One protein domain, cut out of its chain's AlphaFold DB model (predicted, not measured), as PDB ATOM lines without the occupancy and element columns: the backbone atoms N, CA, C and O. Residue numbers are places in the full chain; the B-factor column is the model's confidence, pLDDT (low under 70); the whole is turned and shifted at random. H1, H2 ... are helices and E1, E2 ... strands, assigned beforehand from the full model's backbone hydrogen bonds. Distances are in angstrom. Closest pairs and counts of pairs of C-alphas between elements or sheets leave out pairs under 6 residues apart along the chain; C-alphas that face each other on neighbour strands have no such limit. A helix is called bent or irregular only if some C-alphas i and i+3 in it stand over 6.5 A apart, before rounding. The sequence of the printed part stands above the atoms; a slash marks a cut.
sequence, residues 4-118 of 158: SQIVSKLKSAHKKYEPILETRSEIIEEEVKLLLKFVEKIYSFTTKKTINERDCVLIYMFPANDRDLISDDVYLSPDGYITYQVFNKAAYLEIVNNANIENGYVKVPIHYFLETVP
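Overview. This is residues 4 to 118 of the 158 residues of an uncharacterized protein of Bacillus megaterium (UniProt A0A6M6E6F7). A long bent helix, H1, runs past a small body, and its residues 4 to 23 stick out as a free arm. The body holds a curled sheet, E1 to E4, with short H3 between E4 and H1b, and H2 among loops at the end far from H1. The 115 printed residues, class mixed, include three named helices and four named strands in the order H1 E1 E2 E3 E4 H2 H3; the sheet, E1 - E2 - E3 - E4, is antiparallel. The whole is loose, with a radius of gyration of the C-alphas of 17.7 A, and spans 57 by 36 by 23 A.

Arrangement. H1, residues 4 to 42, is one helix by its hydrogen bonds but bent, with C-alphas 16 and 19 6.6 A apart; its arms H1a, residues 4 to 16, and H1b, residues 19 to 42, stand at a shallow tilt of 33 degrees, only just short of steep. E1, residues 48 to 51, E2, 54 to 61, E3, 73 to 76, and E4, 81 to 83, form a meander of hairpins, each strand the antiparallel neighbour of the one before. Within hydrogen-bond range are N 49 and O 56, 2.9 A, N 59 and O 74, 2.9 A, and N 75 and O 83, 2.8 A. H2, residues 89 to 95, is not on the sheet. H3, residues 110 to 114, only grazes the sheet and touches H1b at its residues 28 to 32 alone, the closest C-alphas being Ile 28 and His 111, 6.4 A. Every O i to N i+4 pair is within range in H1a, H1b and H3, and 2 of 3 in H2.

Along the chain. H1a begins at C-alpha 4 (63.540, -17.350, -39.727) and measures 18.6 A; H1b measures 34.9 A and E2 19.3 A. H3 ends at C-alpha 114 (29.640, -13.186, -24.650).

Size, cuts and confidence. The C-alphas farthest apart, Ser 4 and Phe 45, are 60.7 A apart. The printed part has no cut; the links E2 to E3 and H2 to H3 are long. Residues 65 to 67 are under pLDDT 70.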
ATOM      1  N   SER A   4      63.362 -18.706 -40.260       79.88
ATOM      2  CA  SER A   4      63.540 -17.350 -39.727       79.88
ATOM      3  C   SER A   4      62.442 -16.392 -40.205       79.88
ATOM      4  O   SER A   4      61.938 -15.566 -39.438       79.88
ATOM      5  N   GLN A   5      62.001 -16.539 -41.461       82.50
ATOM      6  CA  GLN A   5      60.903 -15.747 -42.017       82.50
ATOM      7  C   GLN A   5      59.548 -16.142 -41.417       82.50
ATOM      8  O   GLN A   5      58.703 -15.270 -41.208       82.50
ATOM      9  N   ILE A   6      59.340 -17.426 -41.108       85.50
ATOM     10  CA  ILE A   6      58.118 -17.914 -40.445       85.50
ATOM     11  C   ILE A   6      58.022 -17.326 -39.033       85.50
ATOM     12  O   ILE A   6      56.999 -16.739 -38.681       85.50
ATOM     13  N   VAL A   7      59.104 -17.406 -38.250       86.62
ATOM     14  CA  VAL A   7      59.152 -16.866 -36.880       86.62
ATOM     15  C   VAL A   7      58.925 -15.351 -36.870       86.62
ATOM     16  O   VAL A   7      58.167 -14.847 -36.043       86.62
ATOM     17  N   SER A   8      59.534 -14.617 -37.806       87.00
ATOM     18  CA  SER A   8      59.339 -13.166 -37.930       87.00
ATOM     19  C   SER A   8      57.886 -12.799 -38.262       87.00
ATOM     20  O   SER A   8      57.293 -11.938 -37.604       87.00
ATOM     21  N   LYS A   9      57.265 -13.509 -39.217       87.00
ATOM     22  CA  LYS A   9      55.848 -13.318 -39.571       87.00
ATOM     23  C   LYS A   9      54.917 -13.628 -38.400       87.00
ATOM     24  O   LYS A   9      54.011 -12.840 -38.142       87.00
ATOM     25  N   LEU A  10      55.167 -14.712 -37.664       86.00
ATOM     26  CA  LEU A  10      54.389 -15.069 -36.474       86.00
ATOM     27  C   LEU A  10      54.500 -14.001 -35.382       86.00
ATOM     28  O   LEU A  10      53.478 -13.549 -34.875       86.00
ATOM     29  N   LYS A  11      55.714 -13.520 -35.077       86.75
ATOM     30  CA  LYS A  11      55.912 -12.431 -34.105       86.75
ATOM     31  C   LYS A  11      55.192 -11.150 -34.520       86.75
ATOM     32  O   LYS A  11      54.564 -10.504 -33.686       86.75
ATOM     33  N   SER A  12      55.260 -10.777 -35.800       86.12
ATOM     34  CA  SER A  12      54.555  -9.593 -36.300       86.12
ATOM     35  C   SER A  12      53.036  -9.756 -36.265       86.12
ATOM     36  O   SER A  12      52.344  -8.772 -36.015       86.12
ATOM     37  N   ALA A  13      52.516 -10.954 -36.541       83.00
ATOM     38  CA  ALA A  13      51.090 -11.238 -36.448       83.00
ATOM     39  C   ALA A  13      50.615 -11.158 -34.991       83.00
ATOM     40  O   ALA A  13      49.616 -10.499 -34.718       83.00
ATOM     41  N   HIS A  14      51.380 -11.733 -34.057       83.62
ATOM     42  CA  HIS A  14      51.059 -11.705 -32.631       83.62
ATOM     43  C   HIS A  14      51.014 -10.275 -32.084       83.62
ATOM     44  O   HIS A  14      50.000  -9.872 -31.530       83.62
ATOM     45  N   LYS A  15      52.031  -9.454 -32.388       84.38
ATOM     46  CA  LYS A  15      52.065  -8.033 -31.991       84.38
ATOM     47  C   LYS A  15      50.890  -7.206 -32.518       84.38
ATOM     48  O   LYS A  15      50.539  -6.201 -31.914       84.38
ATOM     49  N   LYS A  16      50.317  -7.576 -33.668       83.06
ATOM     50  CA  LYS A  16      49.118  -6.914 -34.209       83.06
ATOM     51  C   LYS A  16      47.828  -7.426 -33.571       83.06
ATOM     52  O   LYS A  16      46.840  -6.705 -33.567       83.06
ATOM     53  N   TYR A  17      47.830  -8.665 -33.095       76.88
ATOM     54  CA  TYR A  17      46.647  -9.348 -32.593       76.88
ATOM     55  C   TYR A  17      46.444  -9.166 -31.086       76.88
ATOM     56  O   TYR A  17      45.308  -8.979 -30.665       76.88
ATOM     57  N   GLU A  18      47.517  -9.158 -30.288       78.56
ATOM     58  CA  GLU A  18      47.449  -8.976 -28.827       78.56
ATOM     59  C   GLU A  18      46.647  -7.733 -28.405       78.56
ATOM     60  O   GLU A  18      45.703  -7.900 -27.634       78.56
ATOM     61  N   PRO A  19      46.876  -6.524 -28.965       78.94
ATOM     62  CA  PRO A  19      46.095  -5.349 -28.568       78.94
ATOM     63  C   PRO A  19      44.596  -5.499 -28.864       78.94
ATOM     64  O   PRO A  19      43.750  -4.995 -28.131       78.94
ATOM     65  N   ILE A  20      44.249  -6.225 -29.935       81.31
ATOM     66  CA  ILE A  20      42.854  -6.500 -30.310       81.31
ATOM     67  C   ILE A  20      42.210  -7.448 -29.289       81.31
ATOM     68  O   ILE A  20      41.039  -7.275 -28.955       81.31
ATOM     69  N   LEU A  21      42.956  -8.437 -28.785       76.38
ATOM     70  CA  LEU A  21      42.489  -9.337 -27.728       76.38
ATOM     71  C   LEU A  21      42.278  -8.609 -26.398       76.38
ATOM     72  O   LEU A  21      41.265  -8.843 -25.738       76.38
ATOM     73  N   GLU A  22      43.198  -7.719 -26.024       77.38
ATOM     74  CA  GLU A  22      43.077  -6.892 -24.816       77.38
ATOM     75  C   GLU A  22      41.833  -6.003 -24.897       77.38
ATOM     76  O   GLU A  22      40.951  -6.096 -24.043       77.38
ATOM     77  N   THR A  23      41.681  -5.256 -25.998       83.25
ATOM     78  CA  THR A  23      40.490  -4.421 -26.232       83.25
ATOM     79  C   THR A  23      39.207  -5.257 -26.231       83.25
ATOM     80  O   THR A  23      38.188  -4.845 -25.680       83.25
ATOM     81  N   ARG A  24      39.227  -6.463 -26.817       85.19
ATOM     82  CA  ARG A  24      38.067  -7.368 -26.800       85.19
ATOM     83  C   ARG A  24      37.700  -7.791 -25.379       85.19
ATOM     84  O   ARG A  24      36.515  -7.846 -25.066       85.19
ATOM     85  N   SER A  25      38.690  -8.081 -24.541       86.69
ATOM     86  CA  SER A  25      38.472  -8.496 -23.151       86.69
ATOM     87  C   SER A  25      37.847  -7.366 -22.327       86.69
ATOM     88  O   SER A  25      36.882  -7.602 -21.604       86.69
ATOM     89  N   GLU A  26      38.323  -6.131 -22.508       91.25
ATOM     90  CA  GLU A  26      37.739  -4.933 -21.885       91.25
ATOM     91  C   GLU A  26      36.288  -4.699 -22.327       91.25
ATOM     92  O   GLU A  26      35.416  -4.434 -21.499       91.25
ATOM     93  N   ILE A  27      36.003  -4.848 -23.627       93.19
ATOM     94  CA  ILE A  27      34.641  -4.722 -24.160       93.19
ATOM     95  C   ILE A  27      33.718  -5.778 -23.544       93.19
ATOM     96  O   ILE A  27      32.611  -5.444 -23.125       93.19
ATOM     97  N   ILE A  28      34.160  -7.037 -23.470       94.81
ATOM     98  CA  ILE A  28      33.360  -8.127 -22.890       94.81
ATOM     99  C   ILE A  28      33.067  -7.853 -21.417       94.81
ATOM    100  O   ILE A  28      31.939  -8.059 -20.979       94.81
ATOM    101  N   GLU A  29      34.040  -7.353 -20.658       95.31
ATOM    102  CA  GLU A  29      33.841  -7.000 -19.251       95.31
ATOM    103  C   GLU A  29      32.741  -5.938 -19.076       95.31
ATOM    104  O   GLU A  29      31.871  -6.061 -18.209       95.31
ATOM    105  N   GLU A  30      32.712  -4.919 -19.937       96.19
ATOM    106  CA  GLU A  30      31.628  -3.934 -19.942       96.19
ATOM    107  C   GLU A  30      30.287  -4.535 -20.395       96.19
ATOM    108  O   GLU A  30      29.249  -4.250 -19.789       96.19
ATOM    109  N   GLU A  31      30.281  -5.423 -21.396       96.81
ATOM    110  CA  GLU A  31      29.068  -6.142 -21.806       96.81
ATOM    111  C   GLU A  31      28.493  -7.002 -20.669       96.81
ATOM    112  O   GLU A  31      27.277  -6.983 -20.456       96.81
ATOM    113  N   VAL A  32      29.338  -7.697 -19.895       96.75
ATOM    114  CA  VAL A  32      28.923  -8.469 -18.710       96.75
ATOM    115  C   VAL A  32      28.220  -7.557 -17.708       96.75
ATOM    116  O   VAL A  32      27.091  -7.841 -17.297       96.75
ATOM    117  N   LYS A  33      28.842  -6.427 -17.341       96.69
ATOM    118  CA  LYS A  33      28.261  -5.473 -16.379       96.69
ATOM    119  C   LYS A  33      26.912  -4.939 -16.850       96.69
ATOM    120  O   LYS A  33      25.977  -4.828 -16.052       96.69
ATOM    121  N   LEU A  34      26.804  -4.590 -18.132       97.25
ATOM    122  CA  LEU A  34      25.564  -4.084 -18.720       97.25
ATOM    123  C   LEU A  34      24.474  -5.157 -18.752       97.25
ATOM    124  O   LEU A  34      23.329  -4.858 -18.405       97.25
ATOM    125  N   LEU A  35      24.820  -6.395 -19.112       96.25
ATOM    126  CA  LEU A  35      23.883  -7.514 -19.137       96.25
ATOM    127  C   LEU A  35      23.320  -7.809 -17.744       96.25
ATOM    128  O   LEU A  35      22.105  -7.914 -17.594       96.25
ATOM    129  N   LEU A  36      24.177  -7.887 -16.723       96.19
ATOM    130  CA  LEU A  36      23.746  -8.142 -15.345       96.19
ATOM    131  C   LEU A  36      22.790  -7.048 -14.846       96.19
ATOM    132  O   LEU A  36      21.700  -7.359 -14.365       96.19
ATOM    133  N   LYS A  37      23.134  -5.768 -15.060       95.75
ATOM    134  CA  LYS A  37      22.259  -4.624 -14.726       95.75
ATOM    135  C   LYS A  37      20.938  -4.648 -15.492       95.75
ATOM    136  O   LYS A  37      19.902  -4.245 -14.966       95.75
ATOM    137  N   PHE A  38      20.963  -5.056 -16.759       94.69
ATOM    138  CA  PHE A  38      19.755  -5.174 -17.567       94.69
ATOM    139  C   PHE A  38      18.842  -6.282 -17.033       94.69
ATOM    140  O   PHE A  38      17.653  -6.043 -16.834       94.69
ATOM    141  N   VAL A  39      19.400  -7.463 -16.748       94.44
ATOM    142  CA  VAL A  39      18.646  -8.609 -16.221       94.44
ATOM    143  C   VAL A  39      18.024  -8.292 -14.865       94.44
ATOM    144  O   VAL A  39      16.854  -8.608 -14.657       94.44
ATOM    145  N   GLU A  40      18.749  -7.601 -13.985       94.69
ATOM    146  CA  GLU A  40      18.230  -7.136 -12.693       94.69
ATOM    147  C   GLU A  40      16.950  -6.296 -12.856       94.69
ATOM    148  O   GLU A  40      15.945  -6.550 -12.190       94.69
ATOM    149  N   LYS A  41      16.934  -5.356 -13.813       94.25
ATOM    150  CA  LYS A  41      15.772  -4.487 -14.076       94.25
ATOM    151  C   LYS A  41      14.540  -5.237 -14.575       94.25
ATOM    152  O   LYS A  41      13.424  -4.776 -14.350       94.25
ATOM    153  N   ILE A  42      14.731  -6.352 -15.278       91.75
ATOM    154  CA  ILE A  42      13.632  -7.112 -15.889       91.75
ATOM    155  C   ILE A  42      13.248  -8.368 -15.100       91.75
ATOM    156  O   ILE A  42      12.301  -9.065 -15.470       91.75
ATOM    157  N   TYR A  43      13.971  -8.679 -14.022       91.38
ATOM    158  CA  TYR A  43      13.884  -9.950 -13.301       91.38
ATOM    159  C   TYR A  43      12.465 -10.299 -12.821       91.38
ATOM    160  O   TYR A  43      12.060 -11.469 -12.807       91.38
ATOM    161  N   SER A  44      11.680  -9.293 -12.427       91.12
ATOM    162  CA  SER A  44      10.331  -9.484 -11.884       91.12
ATOM    163  C   SER A  44       9.317  -9.968 -12.922       91.12
ATOM    164  O   SER A  44       8.418 -10.723 -12.560       91.12
ATOM    165  N   PHE A  45       9.479  -9.598 -14.195       87.25
ATOM    166  CA  PHE A  45       8.495  -9.861 -15.255       87.25
ATOM    167  C   PHE A  45       9.030 -10.692 -16.430       87.25
ATOM    168  O   PHE A  45       8.266 -11.083 -17.310       87.25
ATOM    169  N   THR A  46      10.330 -10.970 -16.473       89.62
ATOM    170  CA  THR A  46      10.920 -11.839 -17.496       89.62
ATOM    171  C   THR A  46      10.611 -13.319 -17.240       89.62
ATOM    172  O   THR A  46      10.315 -13.736 -16.117       89.62
ATOM    173  N   THR A  47      10.705 -14.146 -18.283       91.56
ATOM    174  CA  THR A  47      10.560 -15.600 -18.141       91.56
ATOM    175  C   THR A  47      11.758 -16.186 -17.408       91.56
ATOM    176  O   THR A  47      12.913 -15.895 -17.736       91.56
ATOM    177  N   LYS A  48      11.455 -17.060 -16.452       94.25
ATOM    178  CA  LYS A  48      12.416 -17.758 -15.607       94.25
ATOM    179  C   LYS A  48      12.174 -19.261 -15.665       94.25
ATOM    180  O   LYS A  48      11.050 -19.697 -15.917       94.25
ATOM    181  N   LYS A  49      13.225 -20.032 -15.406       96.00
ATOM    182  CA  LYS A  49      13.171 -21.480 -15.197       96.00
ATOM    183  C   LYS A  49      14.000 -21.820 -13.968       96.00
ATOM    184  O   LYS A  49      15.134 -21.362 -13.850       96.00
ATOM    185  N   THR A  50      13.444 -22.622 -13.071       96.88
ATOM    186  CA  THR A  50      14.190 -23.129 -11.919       96.88
ATOM    187  C   THR A  50      15.124 -24.245 -12.392       96.88
ATOM    188  O   THR A  50      14.670 -25.274 -12.894       96.88
ATOM    189  N   ILE A  51      16.433 -24.026 -12.275       95.75
ATOM    190  CA  ILE A  51      17.503 -24.953 -12.664       95.75
ATOM    191  C   ILE A  51      18.411 -25.111 -11.448       95.75
ATOM    192  O   ILE A  51      18.908 -24.116 -10.926       95.75
ATOM    193  N   ASN A  52      18.614 -26.348 -10.985       93.00
ATOM    194  CA  ASN A  52      19.417 -26.647  -9.791       93.00
ATOM    195  C   ASN A  52      19.028 -25.756  -8.595       93.00
ATOM    196  O   ASN A  52      19.876 -25.093  -8.007       93.00
ATOM    197  N   GLU A  53      17.720 -25.702  -8.302       94.56
ATOM    198  CA  GLU A  53      17.117 -24.934  -7.192       94.56
ATOM    199  C   GLU A  53      17.267 -23.406  -7.295       94.56
ATOM    200  O   GLU A  53      16.975 -22.680  -6.345       94.56
ATOM    201  N   ARG A  54      17.690 -22.890  -8.455       95.00
ATOM    202  CA  ARG A  54      17.872 -21.455  -8.693       95.00
ATOM    203  C   ARG A  54      17.017 -20.970  -9.846       95.00
ATOM    204  O   ARG A  54      16.986 -21.582 -10.913       95.00
ATOM    205  N   ASP A  55      16.380 -19.824  -9.660       96.38
ATOM    206  CA  ASP A  55      15.648 -19.155 -10.728       96.38
ATOM    207  C   ASP A  55      16.622 -18.526 -11.724       96.38
ATOM    208  O   ASP A  55      17.342 -17.576 -11.415       96.38
ATOM    209  N   CYS A  56      16.641 -19.073 -12.935       97.12
ATOM    210  CA  CYS A  56      17.500 -18.622 -14.020       97.12
ATOM    211  C   CYS A  56      16.661 -17.890 -15.074       97.12
ATOM    212  O   CYS A  56      15.577 -18.345 -15.448       97.12
ATOM    213  N   VAL A  57      17.149 -16.752 -15.566       96.88
ATOM    214  CA  VAL A  57      16.431 -15.888 -16.516       96.88
ATOM    215  C   VAL A  57      16.709 -16.332 -17.946       96.88
ATOM    216  O   VAL A  57      17.871 -16.452 -18.313       96.88
ATOM    217  N   LEU A  58      15.677 -16.516 -18.778       96.31
ATOM    218  CA  LEU A  58      15.875 -16.784 -20.208       96.31
ATOM    219  C   LEU A  58      16.393 -15.518 -20.901       96.31
ATOM    220  O   LEU A  58      15.639 -14.543 -21.025       96.31
ATOM    221  N   ILE A  59      17.648 -15.549 -21.357       95.94
ATOM    222  CA  ILE A  59      18.324 -14.400 -21.976       95.94
ATOM    223  C   ILE A  59      18.526 -14.545 -23.484       95.94
ATOM    224  O   ILE A  59      18.740 -13.546 -24.164       95.94
ATOM    225  N   TYR A  60      18.489 -15.763 -24.018       94.81
ATOM    226  CA  TYR A  60      18.737 -15.998 -25.432       94.81
ATOM    227  C   TYR A  60      18.129 -17.330 -25.869       94.81
ATOM    228  O   TYR A  60      17.861 -18.202 -25.045       94.81
ATOM    229  N   MET A  61      17.919 -17.477 -27.172       92.44
ATOM    230  CA  MET A  61      17.588 -18.750 -27.801       92.44
ATOM    231  C   MET A  61      18.536 -18.948 -28.976       92.44
ATOM    232  O   MET A  61      18.654 -18.059 -29.829       92.44
ATOM    233  N   PHE A  62      19.226 -20.084 -29.013       89.00
ATOM    234  CA  PHE A  62      19.994 -20.463 -30.188       89.00
ATOM    235  C   PHE A  62      19.058 -20.615 -31.399       89.00
ATOM    236  O   PHE A  62      17.889 -20.971 -31.241       89.00
ATOM    237  N   PRO A  63      19.535 -20.315 -32.620       82.75
ATOM    238  CA  PRO A  63      18.841 -20.749 -33.826       82.75
ATOM    239  C   PRO A  63      18.691 -22.269 -33.777       82.75
ATOM    240  O   PRO A  63      19.652 -22.929 -33.379       82.75
ATOM    241  N   ALA A  64      17.524 -22.780 -34.183       71.25
ATOM    242  CA  ALA A  64      17.182 -24.201 -34.127       71.25
ATOM    243  C   ALA A  64      18.381 -25.084 -34.501       71.25
ATOM    244  O   ALA A  64      18.937 -24.968 -35.599       71.25
ATOM    245  N   ASN A  65      18.816 -25.903 -33.546       60.78
ATOM    246  CA  ASN A  65      19.987 -26.748 -33.704       60.78
ATOM    247  C   ASN A  65      19.538 -28.161 -34.096       60.78
ATOM    248  O   ASN A  65      19.075 -28.918 -33.250       60.78
ATOM    249  N   ASP A  66      19.733 -28.541 -35.362       56.28
ATOM    250  CA  ASP A  66      19.310 -29.834 -35.947       56.28
ATOM    251  C   ASP A  66      19.913 -31.091 -35.275       56.28
ATOM    252  O   ASP A  66      19.687 -32.214 -35.721       56.28
ATOM    253  N   ARG A  67      20.750 -30.932 -34.245       63.66
ATOM    254  CA  ARG A  67      21.530 -32.022 -33.643       63.66
ATOM    255  C   ARG A  67      20.948 -32.587 -32.349       63.66
ATOM    256  O   ARG A  67      21.579 -33.487 -31.801       63.66
ATOM    257  N   ASP A  68      19.838 -32.045 -31.834       76.56
ATOM    258  CA  ASP A  68      19.212 -32.442 -30.554       76.56
ATOM    259  C   ASP A  68      20.222 -32.605 -29.396       76.56
ATOM    260  O   ASP A  68      20.032 -33.373 -28.455       76.56
ATOM    261  N   LEU A  69      21.356 -31.900 -29.465       87.62
ATOM    262  CA  LEU A  69      22.469 -32.078 -28.536       87.62
ATOM    263  C   LEU A  69      22.207 -31.322 -27.234       87.62
ATOM    264  O   LEU A  69      22.485 -31.808 -26.134       87.62
ATOM    265  N   ILE A  70      21.685 -30.110 -27.394       90.75
ATOM    266  CA  ILE A  70      21.418 -29.133 -26.351       90.75
ATOM    267  C   ILE A  70      20.074 -28.465 -26.622       90.75
ATOM    268  O   ILE A  70      19.612 -28.432 -27.758       90.75
ATOM    269  N   SER A  71      19.476 -27.909 -25.578       91.19
ATOM    270  CA  SER A  71      18.318 -27.028 -25.694       91.19
ATOM    271  C   SER A  71      18.701 -25.722 -26.384       91.19
ATOM    272  O   SER A  71      19.762 -25.161 -26.106       91.19
ATOM    273  N   ASP A  72      17.787 -25.195 -27.198       92.00
ATOM    274  CA  ASP A  72      17.929 -23.864 -27.791       92.00
ATOM    275  C   ASP A  72      17.862 -22.762 -26.724       92.00
ATOM    276  O   ASP A  72      18.535 -21.742 -26.842       92.00
ATOM    277  N   ASP A  73      17.074 -22.966 -25.664       94.00
ATOM    278  CA  ASP A  73      16.929 -22.001 -24.576       94.00
ATOM    279  C   ASP A  73      18.220 -21.821 -23.764       94.00
ATOM    280  O   ASP A  73      18.759 -22.781 -23.201       94.00
ATOM    281  N   VAL A  74      18.641 -20.565 -23.609       96.12
ATOM    282  CA  VAL A  74      19.829 -20.166 -22.850       96.12
ATOM    283  C   VAL A  74      19.443 -19.264 -21.684       96.12
ATOM    284  O   VAL A  74      18.882 -18.175 -21.860       96.12
ATOM    285  N   TYR A  75      19.804 -19.698 -20.482       97.69
ATOM    286  CA  TYR A  75      19.472 -19.024 -19.239       97.69
ATOM    287  C   TYR A  75      20.711 -18.420 -18.569       97.69
ATOM    288  O   TYR A  75      21.807 -18.966 -18.660       97.69
ATOM    289  N   LEU A  76      20.516 -17.310 -17.860       97.88
ATOM    290  CA  LEU A  76      21.490 -16.717 -16.948       97.88
ATOM    291  C   LEU A  76      21.108 -17.063 -15.508       97.88
ATOM    292  O   LEU A  76      19.994 -16.759 -15.072       97.88
ATOM    293  N   SER A  77      22.027 -17.686 -14.782       96.19
ATOM    294  CA  SER A  77      21.867 -18.008 -13.369       96.19
ATOM    295  C   SER A  77      22.264 -16.830 -12.462       96.19
ATOM    296  O   SER A  77      23.038 -15.959 -12.874       96.19
ATOM    297  N   PRO A  78      21.784 -16.796 -11.203       93.12
ATOM    298  CA  PRO A  78      22.085 -15.705 -10.268       93.12
ATOM    299  C   PRO A  78      23.575 -15.525  -9.939       93.12
ATOM    300  O   PRO A  78      23.994 -14.436  -9.567       93.12
ATOM    301  N   ASP A  79      24.381 -16.579 -10.071       92.94
ATOM    302  CA  ASP A  79      25.834 -16.566  -9.853       92.94
ATOM    303  C   ASP A  79      26.641 -16.158 -11.096       92.94
ATOM    304  O   ASP A  79      27.861 -16.298 -11.105       92.94
ATOM    305  N   GLY A  80      25.982 -15.647 -12.142       92.50
ATOM    306  CA  GLY A  80      26.658 -15.126 -13.331       92.50
ATOM    307  C   GLY A  80      27.142 -16.210 -14.294       92.50
ATOM    308  O   GLY A  80      28.053 -15.962 -15.084       92.50
ATOM    309  N   TYR A  81      26.548 -17.405 -14.247       96.88
ATOM    310  CA  TYR A  81      26.812 -18.462 -15.216       96.88
ATOM    311  C   TYR A  81      25.698 -18.545 -16.252       96.88
ATOM    312  O   TYR A  81      24.516 -18.335 -15.988       96.88
ATOM    313  N   ILE A  82      26.093 -18.897 -17.463       97.25
ATOM    314  CA  ILE A  82      25.189 -19.271 -18.530       97.25
ATOM    315  C   ILE A  82      24.921 -20.761 -18.442       97.25
ATOM    316  O   ILE A  82      25.835 -21.570 -18.256       97.25
ATOM    317  N   THR A  83      23.652 -21.117 -18.585       97.12
ATOM    318  CA  THR A  83      23.201 -22.491 -18.487       97.12
ATOM    319  C   THR A  83      22.157 -22.828 -19.541       97.12
ATOM    320  O   THR A  83      21.269 -22.038 -19.857       97.12
ATOM    321  N   TYR A  84      22.287 -24.019 -20.109       95.25
ATOM    322  CA  TYR A  84      21.343 -24.613 -21.048       95.25
ATOM    323  C   TYR A  84      21.360 -26.129 -20.869       95.25
ATOM    324  O   TYR A  84      22.339 -26.707 -20.381       95.25
ATOM    325  N   GLN A  85      20.247 -26.769 -21.215       95.69
ATOM    326  CA  GLN A  85      20.100 -28.211 -21.061       95.69
ATOM    327  C   GLN A  85      20.950 -28.941 -22.103       95.69
ATOM    328  O   GLN A  85      20.990 -28.545 -23.263       95.69
ATOM    329  N   VAL A  86      21.598 -30.022 -21.686       94.56
ATOM    330  CA  VAL A  86      22.350 -30.944 -22.536       94.56
ATOM    331  C   VAL A  86      21.572 -32.256 -22.585       94.56
ATOM    332  O   VAL A  86      21.446 -32.940 -21.569       94.56
ATOM    333  N   PHE A  87      21.035 -32.603 -23.754       93.06
ATOM    334  CA  PHE A  87      20.237 -33.817 -23.935       93.06
ATOM    335  C   PHE A  87      21.124 -35.050 -24.112       93.06
ATOM    336  O   PHE A  87      20.869 -36.090 -23.507       93.06
ATOM    337  N   ASN A  88      22.212 -34.918 -24.878       91.25
ATOM    338  CA  ASN A  88      23.193 -35.983 -25.068       91.25
ATOM    339  C   ASN A  88      24.552 -35.574 -24.489       91.25
ATOM    340  O   ASN A  88      25.411 -35.013 -25.171       91.25
ATOM    341  N   LYS A  89      24.749 -35.875 -23.198       91.50
ATOM    342  CA  LYS A  89      25.981 -35.548 -22.466       91.50
ATOM    343  C   LYS A  89      27.228 -36.188 -23.083       91.50
ATOM    344  O   LYS A  89      28.267 -35.540 -23.106       91.50
ATOM    345  N   ALA A  90      27.135 -37.426 -23.574       91.31
ATOM    346  CA  ALA A  90      28.281 -38.137 -24.141       91.31
ATOM    347  C   ALA A  90      28.786 -37.440 -25.411       91.31
ATOM    348  O   ALA A  90      29.934 -37.009 -25.448       91.31
ATOM    349  N   ALA A  91      27.901 -37.219 -26.387       90.75
ATOM    350  CA  ALA A  91      28.247 -36.514 -27.622       90.75
ATOM    351  C   ALA A  91      28.683 -35.062 -27.363       90.75
ATOM    352  O   ALA A  91      29.547 -34.530 -28.054       90.75
ATOM    353  N   TYR A  92      28.115 -34.405 -26.348       90.25
ATOM    354  CA  TYR A  92      28.496 -33.035 -26.011       90.25
ATOM    355  C   TYR A  92      29.919 -32.963 -25.443       90.25
ATOM    356  O   TYR A  92      30.675 -32.062 -25.798       90.25
ATOM    357  N   LEU A  93      30.312 -33.930 -24.608       91.31
ATOM    358  CA  LEU A  93      31.666 -34.017 -24.056       91.31
ATOM    359  C   LEU A  93      32.722 -34.418 -25.095       91.31
ATOM    360  O   LEU A  93      33.896 -34.193 -24.849       91.31
ATOM    361  N   GLU A  94      32.351 -34.957 -26.256       91.38
ATOM    362  CA  GLU A  94      33.296 -35.142 -27.373       91.38
ATOM    363  C   GLU A  94      33.643 -33.819 -28.074       91.38
ATOM    364  O   GLU A  94      34.666 -33.715 -28.751       91.38
ATOM    365  N   ILE A  95      32.784 -32.807 -27.921       87.25
ATOM    366  CA  ILE A  95      32.955 -31.470 -28.505       87.25
ATOM    367  C   ILE A  95      33.547 -30.512 -27.465       87.25
ATOM    368  O   ILE A  95      34.409 -29.693 -27.782       87.25
ATOM    369  N   VAL A  96      33.079 -30.606 -26.217       87.25
ATOM    370  CA  VAL A  96      33.485 -29.757 -25.094       87.25
ATOM    371  C   VAL A  96      33.958 -30.641 -23.938       87.25
ATOM    372  O   VAL A  96      33.264 -30.824 -22.939       87.25
ATOM    373  N   ASN A  97      35.172 -31.178 -24.072       85.25
ATOM    374  CA  ASN A  97      35.740 -32.226 -23.206       85.25
ATOM    375  C   ASN A  97      35.730 -31.912 -21.703       85.25
ATOM    376  O   ASN A  97      35.656 -32.826 -20.888       85.25
ATOM    377  N   ASN A  98      35.776 -30.630 -21.334       88.62
ATOM    378  CA  ASN A  98      35.847 -30.176 -19.943       88.62
ATOM    379  C   ASN A  98      34.586 -29.420 -19.499       88.62
ATOM    380  O   ASN A  98      34.646 -28.589 -18.592       88.62
ATOM    381  N   ALA A  99      33.448 -29.651 -20.159       90.00
ATOM    382  CA  ALA A  99      32.213 -28.985 -19.785       90.00
ATOM    383  C   ALA A  99      31.774 -29.358 -18.365       90.00
ATOM    384  O   ALA A  99      31.629 -30.532 -18.020       90.00
ATOM    385  N   ASN A 100      31.487 -28.340 -17.557       93.94
ATOM    386  CA  ASN A 100      30.879 -28.529 -16.251       93.94
ATOM    387  C   ASN A 100      29.370 -28.736 -16.424       93.94
ATOM    388  O   ASN A 100      28.663 -27.790 -16.766       93.94
ATOM    389  N   ILE A 101      28.886 -29.967 -16.232       94.19
ATOM    390  CA  ILE A 101      27.474 -30.332 -16.417       94.19
ATOM    391  C   ILE A 101      26.906 -30.885 -15.113       94.19
ATOM    392  O   ILE A 101      27.291 -31.971 -14.671       94.19
ATOM    393  N   GLU A 102      25.924 -30.180 -14.564       93.25
ATOM    394  CA  GLU A 102      25.237 -30.495 -13.315       93.25
ATOM    395  C   GLU A 102      23.749 -30.736 -13.596       93.25
ATOM    396  O   GLU A 102      23.073 -29.881 -14.168       93.25
ATOM    397  N   ASN A 103      23.240 -31.918 -13.231       93.44
ATOM    398  CA  ASN A 103      21.846 -32.342 -13.448       93.44
ATOM    399  C   ASN A 103      21.337 -32.144 -14.892       93.44
ATOM    400  O   ASN A 103      20.184 -31.787 -15.121       93.44
ATOM    401  N   GLY A 104      22.210 -32.369 -15.879       94.38
ATOM    402  CA  GLY A 104      21.872 -32.220 -17.299       94.38
ATOM    403  C   GLY A 104      21.927 -30.783 -17.820       94.38
ATOM    404  O   GLY A 104      21.521 -30.548 -18.952       94.38
ATOM    405  N   TYR A 105      22.448 -29.833 -17.043       96.50
ATOM    406  CA  TYR A 105      22.637 -28.444 -17.454       96.50
ATOM    407  C   TYR A 105      24.111 -28.063 -17.417       96.50
ATOM    408  O   TYR A 105      24.808 -28.358 -16.446       96.50
ATOM    409  N   VAL A 106      24.595 -27.397 -18.462       95.62
ATOM    410  CA  VAL A 106      25.971 -26.891 -18.473       95.62
ATOM    411  C   VAL A 106      26.096 -25.623 -17.622       95.62
ATOM    412  O   VAL A 106      25.137 -24.863 -17.491       95.62
ATOM    413  N   LYS A 107      27.283 -25.375 -17.074       95.81
ATOM    414  CA  LYS A 107      27.684 -24.115 -16.440       95.81
ATOM    415  C   LYS A 107      28.839 -23.498 -17.220       95.81
ATOM    416  O   LYS A 107      29.967 -23.981 -17.154       95.81
ATOM    417  N   VAL A 108      28.550 -22.425 -17.948       94.88
ATOM    418  CA  VAL A 108      29.522 -21.677 -18.757       94.88
ATOM    419  C   VAL A 108      29.710 -20.288 -18.146       94.88
ATOM    420  O   VAL A 108      28.715 -19.600 -17.933       94.88
ATOM    421  N   PRO A 109      30.940 -19.839 -17.848       94.81
ATOM    422  CA  PRO A 109      31.154 -18.467 -17.394       94.81
ATOM    423  C   PRO A 109      30.642 -17.450 -18.423       94.81
ATOM    424  O   PRO A 109      30.847 -17.620 -19.627       94.81
ATOM    425  N   ILE A 110      29.979 -16.391 -17.952       95.94
ATOM    426  CA  ILE A 110      29.312 -15.406 -18.817       95.94
ATOM    427  C   ILE A 110      30.250 -14.750 -19.838       95.94
ATOM    428  O   ILE A 110      29.842 -14.544 -20.979       95.94
ATOM    429  N   HIS A 111      31.515 -14.513 -19.477       94.69
ATOM    430  CA  HIS A 111      32.532 -13.971 -20.383       94.69
ATOM    431  C   HIS A 111      32.712 -14.835 -21.632       94.69
ATOM    432  O   HIS A 111      32.595 -14.327 -22.744       94.69
ATOM    433  N   TYR A 112      32.886 -16.151 -21.462       92.50
ATOM    434  CA  TYR A 112      33.042 -17.081 -22.587       92.50
ATOM    435  C   TYR A 112      31.797 -17.136 -23.471       92.50
ATOM    436  O   TYR A 112      31.891 -17.310 -24.684       92.50
ATOM    437  N   PHE A 113      30.610 -16.981 -22.887       94.56
ATOM    438  CA  PHE A 113      29.391 -16.911 -23.682       94.56
ATOM    439  C   PHE A 113      29.346 -15.635 -24.532       94.56
ATOM    440  O   PHE A 113      29.098 -15.723 -25.736       94.56
ATOM    441  N   LEU A 114      29.648 -14.473 -23.945       95.19
ATOM    442  CA  LEU A 114      29.640 -13.186 -24.650       95.19
ATOM    443  C   LEU A 114      30.725 -13.072 -25.727       95.19
ATOM    444  O   LEU A 114      30.541 -12.345 -26.703       95.19
ATOM    445  N   GLU A 115      31.795 -13.869 -25.648       90.88
ATOM    446  CA  GLU A 115      32.732 -14.018 -26.767       90.88
ATOM    447  C   GLU A 115      32.049 -14.506 -28.056       90.88
ATOM    448  O   GLU A 115      32.514 -14.179 -29.152       90.88
ATOM    449  N   THR A 116      30.967 -15.280 -27.935       89.88
ATOM    450  CA  THR A 116      30.252 -15.909 -29.061       89.88
ATOM    451  C   THR A 116      28.900 -15.253 -29.354       89.88
ATOM    452  O   THR A 116      28.499 -15.104 -30.517       89.88
ATOM    453  N   VAL A 117      28.197 -14.819 -28.307       93.69
ATOM    454  CA  VAL A 117      26.886 -14.175 -28.375       93.69
ATOM    455  C   VAL A 117      27.003 -12.786 -27.746       93.69
ATOM    456  O   VAL A 117      26.757 -12.642 -26.553       93.69
ATOM    457  N   PRO A 118      27.357 -11.751 -28.526       93.69
ATOM    458  CA  PRO A 118      27.535 -10.405 -27.988       93.69
ATOM    459  C   PRO A 118      26.220  -9.843 -27.446       93.69
ATOM    460  O   PRO A 118      25.132 -10.192 -27.935       93.69
TER     461      PRO A 118